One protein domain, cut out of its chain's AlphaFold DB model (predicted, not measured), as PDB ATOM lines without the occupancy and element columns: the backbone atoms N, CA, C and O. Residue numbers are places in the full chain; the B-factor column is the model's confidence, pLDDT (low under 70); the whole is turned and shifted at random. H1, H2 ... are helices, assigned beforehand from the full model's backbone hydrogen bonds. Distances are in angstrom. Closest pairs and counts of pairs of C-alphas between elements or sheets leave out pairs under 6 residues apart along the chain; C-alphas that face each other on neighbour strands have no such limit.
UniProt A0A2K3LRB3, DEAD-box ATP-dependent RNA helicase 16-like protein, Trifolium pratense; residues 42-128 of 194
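This is residues 42 to 128 of the 194 residues of the protein "DEAD-box ATP-dependent RNA helicase 16-like protein" of Trifolium pratense (UniProt A0A2K3LRB3). What shape is it? H1 and the long H2 lead to a turn made by H3 and H4 at one end, from which residues 88 to 110 run back to a lone H5 at the other. How open is it? The 87 printed residues, with five named helices and no named strand, are all helix in class and extended, with a radius of gyration of the C-alphas of 20.8 A and spans of 60 by 32 by 20 A.

Which helices are near? H1, residues 42 to 48, is apart from H2, residues 51 to 68. H2 and H3, residues 70 to 78, are close but not clearly touching, about perpendicular at 81 degrees, their closest C-alphas, of Ile 66 and Leu 72, 6.6 A apart. Are the backbones helical? Of H3's O i to N i+4 pairs 2 of 5 are within hydrogen-bond range, against 4 of 6 O i to N i+3 pairs.

Where does H1 begin? C-alpha 42 is at (44.946, 44.748, 17.789). Which are longest? H2 measures 26.1 A and H5, residues 111 to 126, 23.1 A, ending at C-alpha 126 (38.160, 18.523, 32.680).

Which link is long? H4, residues 80 to 87, has a long link of 23 residues to H5, and the printed part has no cut. Where is confidence low? Residues 42 to 45, 48, 90 to 102 and 128 have pLDDT under 70.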
ATOM      1  N   GLY A  42      45.115  43.878  18.960       58.97
ATOM      2  CA  GLY A  42      44.946  44.748  17.789       58.97
ATOM      3  C   GLY A  42      46.137  44.753  16.822       58.97
ATOM      4  O   GLY A  42      45.947  44.717  15.607       58.97
ATOM      5  N   LYS A  43      47.375  44.729  17.340       65.12
ATOM      6  CA  LYS A  43      48.591  44.753  16.505       65.12
ATOM      7  C   LYS A  43      48.810  43.452  15.735       65.12
ATOM      8  O   LYS A  43      49.338  43.497  14.628       65.12
ATOM      9  N   ASP A  44      48.430  42.311  16.299       58.81
ATOM     10  CA  ASP A  44      48.634  41.006  15.665       58.81
ATOM     11  C   ASP A  44      47.420  40.579  14.825       58.81
ATOM     12  O   ASP A  44      47.586  39.977  13.763       58.81
ATOM     13  N   VAL A  45      46.214  41.009  15.204       68.88
ATOM     14  CA  VAL A  45      45.009  40.930  14.366       68.88
ATOM     15  C   VAL A  45      45.203  41.739  13.084       68.88
ATOM     16  O   VAL A  45      44.990  41.201  11.999       68.88
ATOM     17  N   ALA A  46      45.715  42.972  13.169       70.81
ATOM     18  CA  ALA A  46      46.010  43.783  11.986       70.81
ATOM     19  C   ALA A  46      47.017  43.112  11.032       70.81
ATOM     20  O   ALA A  46      46.891  43.242   9.819       70.81
ATOM     21  N   LYS A  47      47.985  42.347  11.559       71.50
ATOM     22  CA  LYS A  47      48.937  41.570  10.740       71.50
ATOM     23  C   LYS A  47      48.308  40.324  10.116       71.50
ATOM     24  O   LYS A  47      48.739  39.895   9.050       71.50
ATOM     25  N   SER A  48      47.318  39.726  10.775       69.69
ATOM     26  CA  SER A  48      46.624  38.533  10.277       69.69
ATOM     27  C   SER A  48      45.682  38.831   9.104       69.69
ATOM     28  O   SER A  48      45.446  37.967   8.257       69.69
ATOM     29  N   VAL A  49      45.181  40.067   9.015       78.50
ATOM     30  CA  VAL A  49      44.320  40.522   7.923       78.50
ATOM     31  C   VAL A  49      45.189  40.909   6.729       78.50
ATOM     32  O   VAL A  49      45.739  42.002   6.641       78.50
ATOM     33  N   THR A  50      45.322  39.989   5.778       86.88
ATOM     34  CA  THR A  50      46.062  40.226   4.533       86.88
ATOM     35  C   THR A  50      45.117  40.591   3.387       86.88
ATOM     36  O   THR A  50      43.942  40.228   3.385       86.88
ATOM     37  N   LYS A  51      45.631  41.247   2.335       87.94
ATOM     38  CA  LYS A  51      44.860  41.530   1.103       87.94
ATOM     39  C   LYS A  51      44.290  40.263   0.449       87.94
ATOM     40  O   LYS A  51      43.319  40.333  -0.296       87.94
ATOM     41  N   ILE A  52      44.921  39.112   0.673       86.00
ATOM     42  CA  ILE A  52      44.427  37.810   0.208       86.00
ATOM     43  C   ILE A  52      43.196  37.418   1.026       86.00
ATOM     44  O   ILE A  52      42.148  37.194   0.433       86.00
ATOM     45  N   ALA A  53      43.285  37.478   2.357       84.25
ATOM     46  CA  ALA A  53      42.162  37.192   3.246       84.25
ATOM     47  C   ALA A  53      40.941  38.086   2.963       84.25
ATOM     48  O   ALA A  53      39.820  37.598   2.975       84.25
ATOM     49  N   VAL A  54      41.150  39.368   2.634       86.12
ATOM     50  CA  VAL A  54      40.060  40.293   2.261       86.12
ATOM     51  C   VAL A  54      39.409  39.920   0.924       86.12
ATOM     52  O   VAL A  54      38.199  40.042   0.760       86.12
ATOM     53  N   ARG A  55      40.195  39.484  -0.067       89.75
ATOM     54  CA  ARG A  55      39.647  39.036  -1.359       89.75
ATOM     55  C   ARG A  55      38.855  37.742  -1.199       89.75
ATOM     56  O   ARG A  55      37.775  37.618  -1.764       89.75
ATOM     57  N   GLU A  56      39.375  36.815  -0.403       85.31
ATOM     58  CA  GLU A  56      38.716  35.546  -0.095       85.31
ATOM     59  C   GLU A  56      37.441  35.750   0.730       85.31
ATOM     60  O   GLU A  56      36.430  35.127   0.420       85.31
ATOM     61  N   SER A  57      37.443  36.654   1.717       85.44
ATOM     62  CA  SER A  57      36.246  36.959   2.512       85.44
ATOM     63  C   SER A  57      35.130  37.532   1.642       85.44
ATOM     64  O   SER A  57      34.008  37.045   1.686       85.44
ATOM     65  N   ARG A  58      35.454  38.488   0.762       90.25
ATOM     66  CA  ARG A  58      34.484  39.053  -0.188       90.25
ATOM     67  C   ARG A  58      33.922  37.992  -1.130       90.25
ATOM     68  O   ARG A  58      32.730  37.994  -1.408       90.25
ATOM     69  N   ALA A  59      34.764  37.074  -1.607       87.12
ATOM     70  CA  ALA A  59      34.298  35.964  -2.429       87.12
ATOM     71  C   ALA A  59      33.328  35.054  -1.655       87.12
ATOM     72  O   ALA A  59      32.344  34.600  -2.223       87.12
ATOM     73  N   GLN A  60      33.558  34.811  -0.361       85.81
ATOM     74  CA  GLN A  60      32.624  34.047   0.473       85.81
ATOM     75  C   GLN A  60      31.292  34.759   0.695       85.81
ATOM     76  O   GLN A  60      30.254  34.106   0.623       85.81
ATOM     77  N   ASP A  61      31.313  36.066   0.946       87.31
ATOM     78  CA  ASP A  61      30.095  36.852   1.147       87.31
ATOM     79  C   ASP A  61      29.198  36.776  -0.094       87.31
ATOM     80  O   ASP A  61      28.034  36.390   0.006       87.31
ATOM     81  N   LEU A  62      29.781  36.981  -1.280       88.12
ATOM     82  CA  LEU A  62      29.070  36.850  -2.553       88.12
ATOM     83  C   LEU A  62      28.504  35.437  -2.769       88.12
ATOM     84  O   LEU A  62      27.379  35.291  -3.236       88.12
ATOM     85  N   ARG A  63      29.233  34.375  -2.398       83.50
ATOM     86  CA  ARG A  63      28.723  32.990  -2.482       83.50
ATOM     87  C   ARG A  63      27.520  32.767  -1.571       83.50
ATOM     88  O   ARG A  63      26.552  32.130  -1.980       83.50
ATOM     89  N   ASN A  64      27.576  33.285  -0.346       85.56
ATOM     90  CA  ASN A  64      26.478  33.163   0.609       85.56
ATOM     91  C   ASN A  64      25.237  33.903   0.106       85.56
ATOM     92  O   ASN A  64      24.126  33.385   0.197       85.56
ATOM     93  N   GLU A  65      25.421  35.093  -0.464       85.88
ATOM     94  CA  GLU A  65      24.348  35.847  -1.112       85.88
ATOM     95  C   GLU A  65      23.743  35.068  -2.287       85.88
ATOM     96  O   GLU A  65      22.520  34.947  -2.382       85.88
ATOM     97  N   ILE A  66      24.584  34.460  -3.127       86.12
ATOM     98  CA  ILE A  66      24.154  33.640  -4.265       86.12
ATOM     99  C   ILE A  66      23.288  32.458  -3.809       86.12
ATOM    100  O   ILE A  66      22.197  32.260  -4.347       86.12
ATOM    101  N   LEU A  67      23.738  31.710  -2.797       81.50
ATOM    102  CA  LEU A  67      23.014  30.551  -2.260       81.50
ATOM    103  C   LEU A  67      21.680  30.936  -1.605       81.50
ATOM    104  O   LEU A  67      20.713  30.174  -1.660       81.50
ATOM    105  N   ASN A  68      21.613  32.117  -0.991       82.88
ATOM    106  CA  ASN A  68      20.410  32.579  -0.307       82.88
ATOM    107  C   ASN A  68      19.385  33.215  -1.261       82.88
ATOM    108  O   ASN A  68      18.193  33.214  -0.945       82.88
ATOM    109  N   SER A  69      19.818  33.717  -2.423       85.69
ATOM    110  CA  SER A  69      18.952  34.407  -3.385       85.69
ATOM    111  C   SER A  69      17.905  33.487  -4.030       85.69
ATOM    112  O   SER A  69      18.183  32.349  -4.401       85.69
ATOM    113  N   GLU A  70      16.680  33.982  -4.200       79.25
ATOM    114  CA  GLU A  70      15.565  33.207  -4.774       79.25
ATOM    115  C   GLU A  70      15.708  32.998  -6.286       79.25
ATOM    116  O   GLU A  70      15.398  31.929  -6.804       79.25
ATOM    117  N   LYS A  71      16.258  33.995  -6.989       78.00
ATOM    118  CA  LYS A  71      16.455  33.962  -8.445       78.00
ATOM    119  C   LYS A  71      17.410  32.853  -8.869       78.00
ATOM    120  O   LYS A  71      17.196  32.218  -9.893       78.00
ATOM    121  N   LEU A  72      18.460  32.615  -8.083       77.06
ATOM    122  CA  LEU A  72      19.479  31.633  -8.437       77.06
ATOM    123  C   LEU A  72      19.094  30.217  -7.998       77.06
ATOM    124  O   LEU A  72      19.546  29.271  -8.629       77.06
ATOM    125  N   LYS A  73      18.184  30.045  -7.026       82.38
ATOM    126  CA  LYS A  73      17.657  28.718  -6.643       82.38
ATOM    127  C   LYS A  73      17.013  27.984  -7.822       82.38
ATOM    128  O   LYS A  73      17.390  26.848  -8.089       82.38
ATOM    129  N   ALA A  74      16.160  28.661  -8.594       83.44
ATOM    130  CA  ALA A  74      15.566  28.090  -9.809       83.44
ATOM    131  C   ALA A  74      16.623  27.737 -10.883       83.44
ATOM    132  O   ALA A  74      16.489  26.756 -11.618       83.44
ATOM    133  N   HIS A  75      17.720  28.500 -10.956       80.50
ATOM    134  CA  HIS A  75      18.838  28.188 -11.851       80.50
ATOM    135  C   HIS A  75      19.675  26.995 -11.366       80.50
ATOM    136  O   HIS A  75      20.150  26.213 -12.187       80.50
ATOM    137  N   PHE A  76      19.817  26.805 -10.055       77.56
ATOM    138  CA  PHE A  76      20.531  25.662  -9.483       77.56
ATOM    139  C   PHE A  76      19.760  24.345  -9.602       77.56
ATOM    140  O   PHE A  76      20.383  23.294  -9.729       77.56
ATOM    141  N   GLU A  77      18.426  24.386  -9.616       82.38
ATOM    142  CA  GLU A  77      17.595  23.203  -9.879       82.38
ATOM    143  C   GLU A  77      17.783  22.677 -11.308       82.38
ATOM    144  O   GLU A  77      17.835  21.471 -11.533       82.38
ATOM    145  N   THR A  78      17.944  23.585 -12.270       84.25
ATOM    146  CA  THR A  78      18.184  23.236 -13.678       84.25
ATOM    147  C   THR A  78      19.651  22.904 -13.968       84.25
ATOM    148  O   THR A  78      19.929  22.142 -14.892       84.25
ATOM    149  N   ASN A  79      20.594  23.424 -13.169       78.50
ATOM    150  CA  ASN A  79      22.034  23.216 -13.340       78.50
ATOM    151  C   ASN A  79      22.728  22.867 -12.008       78.50
ATOM    152  O   ASN A  79      23.304  23.739 -11.353       78.50
ATOM    153  N   PRO A  80      22.773  21.576 -11.626       81.31
ATOM    154  CA  PRO A  80      23.404  21.150 -10.374       81.31
ATOM    155  C   PRO A  80      24.933  21.326 -10.371       81.31
ATOM    156  O   PRO A  80      25.546  21.413  -9.310       81.31
ATOM    157  N   LYS A  81      25.559  21.430 -11.550       81.81
ATOM    158  CA  LYS A  81      27.014  21.598 -11.699       81.81
ATOM    159  C   LYS A  81      27.524  22.903 -11.081       81.81
ATOM    160  O   LYS A  81      28.592  22.913 -10.477       81.81
ATOM    161  N   ASP A  82      26.755  23.982 -11.186       80.19
ATOM    162  CA  ASP A  82      27.166  25.299 -10.686       80.19
ATOM    163  C   ASP A  82      27.073  25.381  -9.160       80.19
ATOM    164  O   ASP A  82      27.866  26.055  -8.501       80.19
ATOM    165  N   LEU A  83      26.141  24.624  -8.585       78.38
ATOM    166  CA  LEU A  83      25.994  24.467  -7.147       78.38
ATOM    167  C   LEU A  83      27.158  23.663  -6.549       78.38
ATOM    168  O   LEU A  83      27.635  24.003  -5.465       78.38
ATOM    169  N   ASP A  84      27.669  22.662  -7.266       78.75
ATOM    170  CA  ASP A  84      28.873  21.933  -6.858       78.75
ATOM    171  C   ASP A  84      30.120  22.825  -6.936       78.75
ATOM    172  O   ASP A  84      30.898  22.886  -5.980       78.75
ATOM    173  N   LEU A  85      30.276  23.610  -8.007       78.12
ATOM    174  CA  LEU A  85      31.380  24.572  -8.134       78.12
ATOM    175  C   LEU A  85      31.404  25.585  -6.978       78.12
ATOM    176  O   LEU A  85      32.467  25.868  -6.427       78.12
ATOM    177  N   LEU A  86      30.235  26.075  -6.559       75.94
ATOM    178  CA  LEU A  86      30.121  27.046  -5.469       75.94
ATOM    179  C   LEU A  86      30.384  26.436  -4.080       75.94
ATOM    180  O   LEU A  86      30.857  27.129  -3.176       75.94
ATOM    181  N   LYS A  87      30.091  25.142  -3.898       77.94
ATOM    182  CA  LYS A  87      30.296  24.405  -2.638       77.94
ATOM    183  C   LYS A  87      31.727  23.917  -2.439       77.94
ATOM    184  O   LYS A  87      32.181  23.817  -1.301       77.94
ATOM    185  N   HIS A  88      32.428  23.588  -3.521       70.31
ATOM    186  CA  HIS A  88      33.793  23.059  -3.465       70.31
ATOM    187  C   HIS A  88      34.866  24.132  -3.263       70.31
ATOM    188  O   HIS A  88      36.051  23.816  -3.126       70.31
ATOM    189  N   ASP A  89      34.464  25.397  -3.201       71.31
ATOM    190  CA  ASP A  89      35.382  26.493  -2.986       71.31
ATOM    191  C   ASP A  89      36.007  26.480  -1.588       71.31
ATOM    192  O   ASP A  89      35.378  26.208  -0.561       71.31
ATOM    193  N   LYS A  90      37.299  26.820  -1.550       69.50
ATOM    194  CA  LYS A  90      38.095  26.789  -0.328       69.50
ATOM    195  C   LYS A  90      37.516  27.784   0.678       69.50
ATOM    196  O   LYS A  90      37.593  28.999   0.488       69.50
ATOM    197  N   VAL A  91      36.935  27.267   1.759       66.19
ATOM    198  CA  VAL A  91      36.517  28.090   2.895       66.19
ATOM    199  C   VAL A  91      37.762  28.806   3.416       66.19
ATOM    200  O   VAL A  91      38.771  28.137   3.657       66.19
ATOM    201  N   LEU A  92      37.699  30.137   3.567       68.69
ATOM    202  CA  LEU A  92      38.720  30.960   4.212       68.69
ATOM    203  C   LEU A  92      39.143  30.224   5.475       68.69
ATOM    204  O   LEU A  92      38.364  30.097   6.426       68.69
ATOM    205  N   SER A  93      40.340  29.636   5.442       60.72
ATOM    206  CA  SER A  93      40.812  28.828   6.551       60.72
ATOM    207  C   SER A  93      40.897  29.774   7.730       60.72
ATOM    208  O   SER A  93      41.725  30.688   7.719       60.72
ATOM    209  N   LYS A  94      39.997  29.598   8.703       63.62
ATOM    210  CA  LYS A  94      39.982  30.365   9.944       63.62
ATOM    211  C   LYS A  94      41.327  30.104  10.606       63.62
ATOM    212  O   LYS A  94      41.502  29.096  11.289       63.62
ATOM    213  N   ASN A  95      42.299  30.967  10.335       64.06
ATOM    214  CA  ASN A  95      43.596  30.912  10.972       64.06
ATOM    215  C   ASN A  95      43.317  31.244  12.426       64.06
ATOM    216  O   ASN A  95      43.127  32.405  12.785       64.06
ATOM    217  N   ALA A  96      43.173  30.194  13.237       61.41
ATOM    218  CA  ALA A  96      42.961  30.350  14.658       61.41
ATOM    219  C   ALA A  96      44.080  31.259  15.173       61.41
ATOM    220  O   ALA A  96      45.243  31.017  14.824       61.41
ATOM    221  N   PRO A  97      43.751  32.291  15.970       63.66
ATOM    222  CA  PRO A  97      44.758  33.209  16.458       63.66
ATOM    223  C   PRO A  97      45.863  32.391  17.132       63.66
ATOM    224  O   PRO A  97      45.548  31.419  17.844       63.66
ATOM    225  N   PRO A  98      47.140  32.714  16.860       66.00
ATOM    226  CA  PRO A  98      48.257  31.971  17.409       66.00
ATOM    227  C   PRO A  98      48.092  31.782  18.924       66.00
ATOM    228  O   PRO A  98      47.622  32.688  19.611       66.00
ATOM    229  N   PRO A  99      48.465  30.616  19.478       65.56
ATOM    230  CA  PRO A  99      48.210  30.303  20.883       65.56
ATOM    231  C   PRO A  99      48.866  31.303  21.846       65.56
ATOM    232  O   PRO A  99      48.326  31.525  22.920       65.56
ATOM    233  N   HIS A 100      49.960  31.954  21.439       66.69
ATOM    234  CA  HIS A 100      50.646  32.979  22.231       66.69
ATOM    235  C   HIS A 100      49.893  34.316  22.328       66.69
ATOM    236  O   HIS A 100      50.246  35.130  23.171       66.69
ATOM    237  N   LEU A 101      48.861  34.557  21.505       64.38
ATOM    238  CA  LEU A 101      47.968  35.710  21.686       64.38
ATOM    239  C   LEU A 101      46.926  35.461  22.782       64.38
ATOM    240  O   LEU A 101      46.345  36.412  23.285       64.38
ATOM    241  N   ARG A 102      46.672  34.195  23.142       65.31
ATOM    242  CA  ARG A 102      45.654  33.839  24.145       65.31
ATOM    243  C   ARG A 102      46.144  34.044  25.576       65.31
ATOM    244  O   ARG A 102      45.325  34.178  26.480       65.31
ATOM    245  N   ASP A 103      47.460  34.046  25.774       70.06
ATOM    246  CA  ASP A 103      48.085  34.222  27.080       70.06
ATOM    247  C   ASP A 103      48.395  35.703  27.306       70.06
ATOM    248  O   ASP A 103      49.425  36.237  26.889       70.06
ATOM    249  N   VAL A 104      47.462  36.380  27.973       72.56
ATOM    250  CA  VAL A 104      47.671  37.739  28.466       72.56
ATOM    251  C   VAL A 104      48.511  37.663  29.754       72.56
ATOM    252  O   VAL A 104      48.185  36.872  30.644       72.56
ATOM    253  N   PRO A 105      49.600  38.443  29.880       78.75
ATOM    254  CA  PRO A 105      50.404  38.471  31.096       78.75
ATOM    255  C   PRO A 105      49.623  38.929  32.336       78.75
ATOM    256  O   PRO A 105      48.799  39.839  32.253       78.75
ATOM    257  N   ASP A 106      49.953  38.356  33.497       72.44
ATOM    258  CA  ASP A 106      49.250  38.561  34.778       72.44
ATOM    259  C   ASP A 106      49.149  40.026  35.231       72.44
ATOM    260  O   ASP A 106      48.249  40.369  35.987       72.44
ATOM    261  N   TYR A 107      50.050  40.893  34.767       80.06
ATOM    262  CA  TYR A 107      50.091  42.307  35.142       80.06
ATOM    263  C   TYR A 107      49.100  43.193  34.365       80.06
ATOM    264  O   TYR A 107      48.928  44.353  34.719       80.06
ATOM    265  N   LEU A 108      48.468  42.676  33.303       77.25
ATOM    266  CA  LEU A 108      47.429  43.382  32.531       77.25
ATOM    267  C   LEU A 108      46.012  42.911  32.882       77.25
ATOM    268  O   LEU A 108      45.051  43.362  32.265       77.25
ATOM    269  N   ILE A 109      45.895  41.960  33.809       76.06
ATOM    270  CA  ILE A 109      44.654  41.257  34.121       76.06
ATOM    271  C   ILE A 109      44.212  41.671  35.519       76.06
ATOM    272  O   ILE A 109      44.927  41.463  36.500       76.06
ATOM    273  N   ASP A 110      43.007  42.219  35.609       83.88
ATOM    274  CA  ASP A 110      42.373  42.504  36.889       83.88
ATOM    275  C   ASP A 110      42.153  41.215  37.694       83.88
ATOM    276  O   ASP A 110      41.914  40.133  37.156       83.88
ATOM    277  N   LYS A 111      42.173  41.315  39.026       77.19
ATOM    278  CA  LYS A 111      42.010  40.151  39.922       77.19
ATOM    279  C   LYS A 111      40.744  39.335  39.601       77.19
ATOM    280  O   LYS A 111      40.771  38.112  39.625       77.19
ATOM    281  N   THR A 112      39.671  40.015  39.205       75.19
ATOM    282  CA  THR A 112      38.381  39.425  38.818       75.19
ATOM    283  C   THR A 112      38.440  38.650  37.498       75.19
ATOM    284  O   THR A 112      37.832  37.590  37.361       75.19
ATOM    285  N   THR A 113      39.193  39.142  36.515       73.19
ATOM    286  CA  THR A 113      39.364  38.467  35.220       73.19
ATOM    287  C   THR A 113      40.354  37.305  35.326       73.19
ATOM    288  O   THR A 113      40.228  36.319  34.592       73.19
ATOM    289  N   LYS A 114      41.272  37.351  36.305       76.31
ATOM    290  CA  LYS A 114      42.166  36.243  36.675       76.31
ATOM    291  C   LYS A 114      41.399  35.014  37.186       76.31
ATOM    292  O   LYS A 114      41.672  33.896  36.763       76.31
ATOM    293  N   GLU A 115      40.402  35.210  38.037       78.31
ATOM    294  CA  GLU A 115      39.569  34.108  38.541       78.31
ATOM    295  C   GLU A 115      38.740  33.470  37.412       78.31
ATOM    296  O   GLU A 115      38.685  32.247  37.274       78.31
ATOM    297  N   ALA A 116      38.170  34.296  36.528       77.75
ATOM    298  CA  ALA A 116      37.396  33.826  35.382       77.75
ATOM    299  C   ALA A 116      38.228  32.982  34.399       77.75
ATOM    300  O   ALA A 116      37.768  31.928  33.949       77.75
ATOM    301  N   ARG A 117      39.469  33.388  34.085       75.94
ATOM    302  CA  ARG A 117      40.344  32.582  33.210       75.94
ATOM    303  C   ARG A 117      40.694  31.232  33.833       75.94
ATOM    304  O   ARG A 117      40.815  30.255  33.097       75.94
ATOM    305  N   ASP A 118      40.862  31.172  35.151       79.50
ATOM    306  CA  ASP A 118      41.306  29.963  35.836       79.50
ATOM    307  C   ASP A 118      40.149  28.951  35.876       79.50
ATOM    308  O   ASP A 118      40.351  27.782  35.552       79.50
ATOM    309  N   MET A 119      38.908  29.412  36.074       78.44
ATOM    310  CA  MET A 119      37.705  28.589  35.887       78.44
ATOM    311  C   MET A 119      37.571  28.044  34.451       78.44
ATOM    312  O   MET A 119      37.271  26.864  34.248       78.44
ATOM    313  N   VAL A 120      37.840  28.865  33.429       78.19
ATOM    314  CA  VAL A 120      37.796  28.426  32.019       78.19
ATOM    315  C   VAL A 120      38.910  27.419  31.695       78.19
ATOM    316  O   VAL A 120      38.700  26.483  30.922       78.19
ATOM    317  N   LYS A 121      40.099  27.565  32.290       77.06
ATOM    318  CA  LYS A 121      41.190  26.584  32.155       77.06
ATOM    319  C   LYS A 121      40.814  25.246  32.798       77.06
ATOM    320  O   LYS A 121      40.900  24.222  32.128       77.06
ATOM    321  N   LEU A 122      40.300  25.270  34.028       79.00
ATOM    322  CA  LEU A 122      39.873  24.073  34.764       79.00
ATOM    323  C   LEU A 122      38.775  23.294  34.030       79.00
ATOM    324  O   LEU A 122      38.874  22.081  33.861       79.00
ATOM    325  N   THR A 123      37.749  23.990  33.536       78.50
ATOM    326  CA  THR A 123      36.674  23.368  32.741       78.50
ATOM    327  C   THR A 123      37.198  22.769  31.436       78.50
ATOM    328  O   THR A 123      36.800  21.671  31.053       78.50
ATOM    329  N   ARG A 124      38.139  23.437  30.758       72.94
ATOM    330  CA  ARG A 124      38.771  22.916  29.537       72.94
ATOM    331  C   ARG A 124      39.611  21.666  29.797       72.94
ATOM    332  O   ARG A 124      39.581  20.746  28.978       72.94
ATOM    333  N   ASP A 125      40.339  21.642  30.908       75.31
ATOM    334  CA  ASP A 125      41.161  20.503  31.310       75.31
ATOM    335  C   ASP A 125      40.295  19.305  31.715       75.31
ATOM    336  O   ASP A 125      40.591  18.179  31.309       75.31
ATOM    337  N   ALA A 126      39.166  19.546  32.392       76.56
ATOM    338  CA  ALA A 126      38.160  18.523  32.680       76.56
ATOM    339  C   ALA A 126      37.515  17.956  31.399       76.56
ATOM    340  O   ALA A 126      37.251  16.760  31.314       76.56
ATOM    341  N   MET A 127      37.322  18.792  30.372       73.88
ATOM    342  CA  MET A 127      36.793  18.381  29.063       73.88
ATOM    343  C   MET A 127      37.834  17.729  28.132       73.88
ATOM    344  O   MET A 127      37.507  17.373  27.001       73.88
ATOM    345  N   GLY A 128      39.093  17.572  28.557       61.75
ATOM    346  CA  GLY A 128      40.085  16.758  27.845       61.75
ATOM    347  C   GLY A 128      40.501  17.263  26.453       61.75
ATOM    348  O   GLY A 128      41.132  16.522  25.700       61.75
TER     349      GLY A 128